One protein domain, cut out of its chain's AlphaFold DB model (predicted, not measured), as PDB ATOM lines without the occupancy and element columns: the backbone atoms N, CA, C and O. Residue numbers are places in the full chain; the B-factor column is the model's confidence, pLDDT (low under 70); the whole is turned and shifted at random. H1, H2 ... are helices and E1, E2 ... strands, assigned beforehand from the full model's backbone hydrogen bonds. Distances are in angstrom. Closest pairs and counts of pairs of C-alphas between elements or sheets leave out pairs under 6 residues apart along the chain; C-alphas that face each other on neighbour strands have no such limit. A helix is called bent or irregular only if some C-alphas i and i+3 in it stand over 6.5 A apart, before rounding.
ATOM      1  N   LYS A 343     -30.151  44.099 -20.382       65.50
ATOM      2  CA  LYS A 343     -29.340  43.017 -19.813       65.50
ATOM      3  C   LYS A 343     -28.075  42.729 -20.629       65.50
ATOM      4  O   LYS A 343     -27.989  41.708 -21.303       65.50
ATOM      5  N   ALA A 344     -27.091  43.619 -20.553       80.25
ATOM      6  CA  ALA A 344     -25.864  43.551 -21.341       80.25
ATOM      7  C   ALA A 344     -24.990  42.323 -20.981       80.25
ATOM      8  O   ALA A 344     -24.627  42.116 -19.826       80.25
ATOM      9  N   TRP A 345     -24.613  41.504 -21.965       87.38
ATOM     10  CA  TRP A 345     -23.801  40.291 -21.766       87.38
ATOM     11  C   TRP A 345     -22.492  40.360 -22.553       87.38
ATOM     12  O   TRP A 345     -22.457  40.840 -23.682       87.38
ATOM     13  N   CYS A 346     -21.409  39.852 -21.961       91.94
ATOM     14  CA  CYS A 346     -20.149  39.644 -22.658       91.94
ATOM     15  C   CYS A 346     -19.926  38.156 -22.934       91.94
ATOM     16  O   CYS A 346     -19.599  37.399 -22.020       91.94
ATOM     17  N   GLU A 347     -20.007  37.750 -24.199       90.75
ATOM     18  CA  GLU A 347     -19.788  36.362 -24.631       90.75
ATOM     19  C   GLU A 347     -18.349  35.896 -24.390       90.75
ATOM     20  O   GLU A 347     -18.122  34.832 -23.811       90.75
ATOM     21  N   ILE A 348     -17.373  36.736 -24.753       89.44
ATOM     22  CA  ILE A 348     -15.944  36.417 -24.651       89.44
ATOM     23  C   ILE A 348     -15.555  36.174 -23.191       89.44
ATOM     24  O   ILE A 348     -14.897  35.180 -22.885       89.44
ATOM     25  N   CYS A 349     -15.982  37.019 -22.250       90.75
ATOM     26  CA  CYS A 349     -15.682  36.819 -20.828       90.75
ATOM     27  C   CYS A 349     -16.685  35.927 -20.083       90.75
ATOM     28  O   CYS A 349     -16.315  35.408 -19.031       90.75
ATOM     29  N   LYS A 350     -17.891  35.711 -20.624       90.19
ATOM     30  CA  LYS A 350     -19.053  35.085 -19.966       90.19
ATOM     31  C   LYS A 350     -19.441  35.786 -18.658       90.19
ATOM     32  O   LYS A 350     -19.529  35.162 -17.603       90.19
ATOM     33  N   ILE A 351     -19.615  37.110 -18.729       88.38
ATOM     34  CA  ILE A 351     -19.967  37.977 -17.588       88.38
ATOM     35  C   ILE A 351     -21.174  38.846 -17.950       88.38
ATOM     36  O   ILE A 351     -21.280  39.340 -19.073       88.38
ATOM     37  N   TRP A 352     -22.063  39.043 -16.976       87.25
ATOM     38  CA  TRP A 352     -23.238  39.897 -17.093       87.25
ATOM     39  C   TRP A 352     -22.965  41.323 -16.583       87.25
ATOM     40  O   TRP A 352     -22.526  41.522 -15.447       87.25
ATOM     41  N   CYS A 353     -23.233  42.315 -17.427       87.19
ATOM     42  CA  CYS A 353     -23.040  43.741 -17.183       87.19
ATOM     43  C   CYS A 353     -24.404  44.415 -16.975       87.19
ATOM     44  O   CYS A 353     -25.356  44.175 -17.710       87.19
ATOM     45  N   HIS A 354     -24.508  45.265 -15.953       77.81
ATOM     46  CA  HIS A 354     -25.802  45.812 -15.519       77.81
ATOM     47  C   HIS A 354     -26.279  47.000 -16.381       77.81
ATOM     48  O   HIS A 354     -27.430  47.413 -16.273       77.81
ATOM     49  N   THR A 355     -25.398  47.555 -17.222       85.25
ATOM     50  CA  THR A 355     -25.682  48.611 -18.206       85.25
ATOM     51  C   THR A 355     -24.797  48.424 -19.441       85.25
ATOM     52  O   THR A 355     -23.740  47.790 -19.366       85.25
ATOM     53  N   LEU A 356     -25.194  49.015 -20.575       85.88
ATOM     54  CA  LEU A 356     -24.411  48.980 -21.818       85.88
ATOM     55  C   LEU A 356     -23.049  49.679 -21.677       85.88
ATOM     56  O   LEU A 356     -22.040  49.118 -22.090       85.88
ATOM     57  N   GLY A 357     -22.978  50.834 -21.004       86.94
ATOM     58  CA  GLY A 357     -21.704  51.532 -20.764       86.94
ATOM     59  C   GLY A 357     -20.693  50.702 -19.959       86.94
ATOM     60  O   GLY A 357     -19.504  50.706 -20.267       86.94
ATOM     61  N   VAL A 358     -21.166  49.909 -18.987       86.88
ATOM     62  CA  VAL A 358     -20.316  48.968 -18.234       86.88
ATOM     63  C   VAL A 358     -19.897  47.766 -19.091       86.88
ATOM     64  O   VAL A 358     -18.825  47.211 -18.856       86.88
ATOM     65  N   LEU A 359     -20.681  47.368 -20.102       90.75
ATOM     66  CA  LEU A 359     -20.237  46.384 -21.097       90.75
ATOM     67  C   LEU A 359     -19.164  46.968 -22.034       90.75
ATOM     68  O   LEU A 359     -18.213  46.264 -22.370       90.75
ATOM     69  N   GLU A 360     -19.274  48.240 -22.417       90.62
ATOM     70  CA  GLU A 360     -18.283  48.923 -23.259       90.62
ATOM     71  C   GLU A 360     -16.930  49.068 -22.540       90.62
ATOM     72  O   GLU A 360     -15.904  48.615 -23.051       90.62
ATOM     73  N   GLU A 361     -16.932  49.570 -21.296       90.38
ATOM     74  CA  GLU A 361     -15.733  49.606 -20.445       90.38
ATOM     75  C   GLU A 361     -15.183  48.188 -20.199       90.38
ATOM     76  O   GLU A 361     -13.971  47.963 -20.213       90.38
ATOM     77  N   HIS A 362     -16.063  47.193 -20.027       94.50
ATOM     78  CA  HIS A 362     -15.655  45.802 -19.861       94.50
ATOM     79  C   HIS A 362     -14.919  45.251 -21.092       94.50
ATOM     80  O   HIS A 362     -13.869  44.630 -20.912       94.50
ATOM     81  N   LYS A 363     -15.426  45.483 -22.316       94.56
ATOM     82  CA  LYS A 363     -14.768  45.070 -23.573       94.56
ATOM     83  C   LYS A 363     -13.380  45.704 -23.701       94.56
ATOM     84  O   LYS A 363     -12.401  45.011 -23.964       94.56
ATOM     85  N   GLN A 364     -13.282  47.010 -23.451       92.69
ATOM     86  CA  GLN A 364     -12.022  47.763 -23.490       92.69
ATOM     87  C   GLN A 364     -11.072  47.382 -22.331       92.69
ATOM     88  O   GLN A 364      -9.862  47.613 -22.377       92.69
ATOM     89  N   GLY A 365     -11.599  46.755 -21.278       93.75
ATOM     90  CA  GLY A 365     -10.863  46.367 -20.086       93.75
ATOM     91  C   GLY A 365      -9.776  45.318 -20.345       93.75
ATOM     92  O   GLY A 365     -10.003  44.269 -20.946       93.75
ATOM     93  N   ARG A 366      -8.589  45.531 -19.756       91.38
ATOM     94  CA  ARG A 366      -7.397  44.657 -19.880       91.38
ATOM     95  C   ARG A 366      -7.645  43.149 -19.698       91.38
ATOM     96  O   ARG A 366      -6.904  42.350 -20.257       91.38
ATOM     97  N   ARG A 367      -8.647  42.729 -18.913       92.88
ATOM     98  CA  ARG A 367      -8.988  41.298 -18.750       92.88
ATOM     99  C   ARG A 367      -9.695  40.710 -19.971       92.88
ATOM    100  O   ARG A 367      -9.461  39.546 -20.279       92.88
ATOM    101  N   HIS A 368     -10.539  41.500 -20.629       96.38
ATOM    102  CA  HIS A 368     -11.240  41.121 -21.848       96.38
ATOM    103  C   HIS A 368     -10.261  41.112 -23.024       96.38
ATOM    104  O   HIS A 368     -10.061  40.065 -23.630       96.38
ATOM    105  N   MET A 369      -9.538  42.214 -23.243       93.12
ATOM    106  CA  MET A 369      -8.503  42.327 -24.282       93.12
ATOM    107  C   MET A 369      -7.434  41.219 -24.196       93.12
ATOM    108  O   MET A 369      -7.105  40.601 -25.206       93.12
ATOM    109  N   ASN A 370      -6.960  40.864 -22.992       95.69
ATOM    110  CA  ASN A 370      -6.035  39.732 -22.821       95.69
ATOM    111  C   ASN A 370      -6.666  38.358 -23.123       95.69
ATOM    112  O   ASN A 370      -5.931  37.403 -23.376       95.69
ATOM    113  N   LYS A 371      -7.999  38.224 -23.060       94.50
ATOM    114  CA  LYS A 371      -8.704  36.994 -23.442       94.50
ATOM    115  C   LYS A 371      -8.926  36.934 -24.956       94.50
ATOM    116  O   LYS A 371      -8.639  35.888 -25.525       94.50
ATOM    117  N   VAL A 372      -9.312  38.049 -25.586       95.75
ATOM    118  CA  VAL A 372      -9.376  38.207 -27.054       95.75
ATOM    119  C   VAL A 372      -8.031  37.839 -27.680       95.75
ATOM    120  O   VAL A 372      -7.947  36.854 -28.401       95.75
ATOM    121  N   LYS A 373      -6.945  38.512 -27.275       94.50
ATOM    122  CA  LYS A 373      -5.587  38.268 -27.796       94.50
ATOM    123  C   LYS A 373      -5.027  36.870 -27.495       94.50
ATOM    124  O   LYS A 373      -4.062  36.428 -28.114       94.50
ATOM    125  N   ARG A 374      -5.593  36.151 -26.518       94.81
ATOM    126  CA  ARG A 374      -5.265  34.734 -26.293       94.81
ATOM    127  C   ARG A 374      -6.040  33.816 -27.237       94.81
ATOM    128  O   ARG A 374      -5.503  32.781 -27.606       94.81
ATOM    129  N   GLN A 375      -7.278  34.160 -27.571       93.19
ATOM    130  CA  GLN A 375      -8.114  33.381 -28.475       93.19
ATOM    131  C   GLN A 375      -7.657  33.545 -29.933       93.19
ATOM    132  O   GLN A 375      -7.390  32.534 -30.569       93.19
ATOM    133  N   GLU A 376      -7.405  34.781 -30.369       95.44
ATOM    134  CA  GLU A 376      -6.741  35.141 -31.634       95.44
ATOM    135  C   GLU A 376      -5.498  34.263 -31.882       95.44
ATOM    136  O   GLU A 376      -5.425  33.528 -32.859       95.44
ATOM    137  N   ARG A 377      -4.582  34.195 -30.907       94.62
ATOM    138  CA  ARG A 377      -3.379  33.342 -30.971       94.62
ATOM    139  C   ARG A 377      -3.631  31.836 -31.042       94.62
ATOM    140  O   ARG A 377      -2.777  31.100 -31.528       94.62
ATOM    141  N   LEU A 378      -4.756  31.353 -30.521       92.50
ATOM    142  CA  LEU A 378      -5.143  29.942 -30.629       92.50
ATOM    143  C   LEU A 378      -5.802  29.646 -31.983       92.50
ATOM    144  O   LEU A 378      -5.765  28.506 -32.438       92.50
ATOM    145  N   GLU A 379      -6.384  30.655 -32.627       93.56
ATOM    146  CA  GLU A 379      -6.933  30.589 -33.981       93.56
ATOM    147  C   GLU A 379      -5.793  30.676 -35.021       93.56
ATOM    148  O   GLU A 379      -5.721  29.819 -35.902       93.56
ATOM    149  N   GLU A 380      -4.806  31.566 -34.825       94.25
ATOM    150  CA  GLU A 380      -3.521  31.587 -35.558       94.25
ATOM    151  C   GLU A 380      -2.813  30.218 -35.511       94.25
ATOM    152  O   GLU A 380      -2.445  29.656 -36.545       94.25
ATOM    153  N   GLN A 381      -2.646  29.642 -34.311       91.56
ATOM    154  CA  GLN A 381      -1.972  28.349 -34.131       91.56
ATOM    155  C   GLN A 381      -2.711  27.184 -34.804       91.56
ATOM    156  O   GLN A 381      -2.058  26.272 -35.317       91.56
ATOM    157  N   LYS A 382      -4.049  27.213 -34.849       94.50
ATOM    158  CA  LYS A 382      -4.839  26.228 -35.603       94.50
ATOM    159  C   LYS A 382      -4.624  26.366 -37.105       94.50
ATOM    160  O   LYS A 382      -4.306  25.369 -37.741       94.50
ATOM    161  N   ALA A 383      -4.712  27.579 -37.652       93.88
ATOM    162  CA  ALA A 383      -4.505  27.817 -39.082       93.88
ATOM    163  C   ALA A 383      -3.114  27.348 -39.551       93.88
ATOM    164  O   ALA A 383      -2.992  26.688 -40.585       93.88
ATOM    165  N   ILE A 384      -2.070  27.608 -38.754       91.00
ATOM    166  CA  ILE A 384      -0.704  27.125 -39.012       91.00
ATOM    167  C   ILE A 384      -0.635  25.588 -38.949       91.00
ATOM    168  O   ILE A 384      -0.061  24.966 -39.843       91.00
ATOM    169  N   SER A 385      -1.253  24.959 -37.943       88.31
ATOM    170  CA  SER A 385      -1.281  23.494 -37.815       88.31
ATOM    171  C   SER A 385      -2.055  22.812 -38.953       88.31
ATOM    172  O   SER A 385      -1.633  21.764 -39.439       88.31
ATOM    173  N   GLU A 386      -3.145  23.413 -39.435       88.81
ATOM    174  CA  GLU A 386      -3.906  22.919 -40.587       88.81
ATOM    175  C   GLU A 386      -3.123  23.038 -41.901       88.81
ATOM    176  O   GLU A 386      -3.201  22.140 -42.740       88.81
ATOM    177  N   LEU A 387      -2.328  24.100 -42.078       88.31
ATOM    178  CA  LEU A 387      -1.397  24.238 -43.204       88.31
ATOM    179  C   LEU A 387      -0.293  23.169 -43.167       88.31
ATOM    180  O   LEU A 387      -0.044  22.515 -44.179       88.31
ATOM    181  N   GLN A 388       0.310  22.927 -41.999       80.56
ATOM    182  CA  GLN A 388       1.354  21.907 -41.822       80.56
ATOM    183  C   GLN A 388       0.827  20.477 -42.042       80.56
ATOM    184  O   GLN A 388       1.485  19.664 -42.699       80.56
TER     185      GLN A 388
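What this domain is: This is residues 343 to 388 of the 593 residues of an uncharacterized protein of Arachis hypogaea (UniProt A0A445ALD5). A small head, made of a short two-strand hairpin, E1 and E2, with the short helix H1 packed beside it, ends in one long helix, H2, whose residues 376 to 388 stick out as a free arm. H2 follows H1 after one residue, running on the same way at a steep tilt of 54 degrees, and its free arm makes much of the length. The printed part has 46 residues with two named strands and two named helices, in the order E1, E2, H1, H2; the sheet has the order E1 - E2 and is antiparallel, and the class is mostly helix. The whole is only just loose, close to extended, with a radius of gyration of the C-alphas of 13.8 A, and the C-alphas span 45 by 18 by 10 A.

Where its parts are: Find C-alpha 344 at (-25.864, 43.551, -21.341), where strand E1 begins; it covers residues 344 to 346 and is 7.0 A long. Strand E2 covers residues 351 to 353 and is 6.5 A long. Next look at C-alpha 356, at (-24.411, 48.980, -21.818), where helix H1 begins; it covers residues 356 to 364 and is 12.6 A long. Helix H2 covers residues 366 to 388, runs 32.8 A, and ends at C-alpha 388, at (1.354, 21.907, -41.822). Neither helix is bent or irregular.

How they stand to each other: Begin with the hairpin of E1 and E2, antiparallel neighbours with 152 degrees between their directions. C-alphas 345 and 352 face each other at 4.7 A. Look across the pair for N 353 and O 344, 2.8 A apart, and N 346 and O 351, 2.9 A apart, both within hydrogen-bond range. From E1 to H1 the closest C-alphas are those of Ala 344 and Leu 356, 5.6 A apart, and from E2 to H1 those of Cys 353 and Leu 359, 5.5 A apart. Moving outward, H1 and H2 are close but not clearly touching, their closest C-alphas being those of His 362 and His 368, 6.7 A apart. They run the same way at a steep tilt of 54 degrees. H2 is apart from both E1 and E2. In H1 every O i to N i+4 pair is within hydrogen-bond range, and in H2 18 of 19 are.

The domain as a whole: The two C-alphas farthest apart are those of Thr 355 and Gln 388, at 44.7 A. Residues 376 to 388, which belong to H2, stand free; the body without them has 33 residues and spans 26 by 14 by 8 A. The links E1 to E2, E2 to H1 and H1 to H2 are tight, and no link is long. The printed part has no cut. The mean pLDDT of the printed part is 90.2, and residue 343 is the one printed residue under 70.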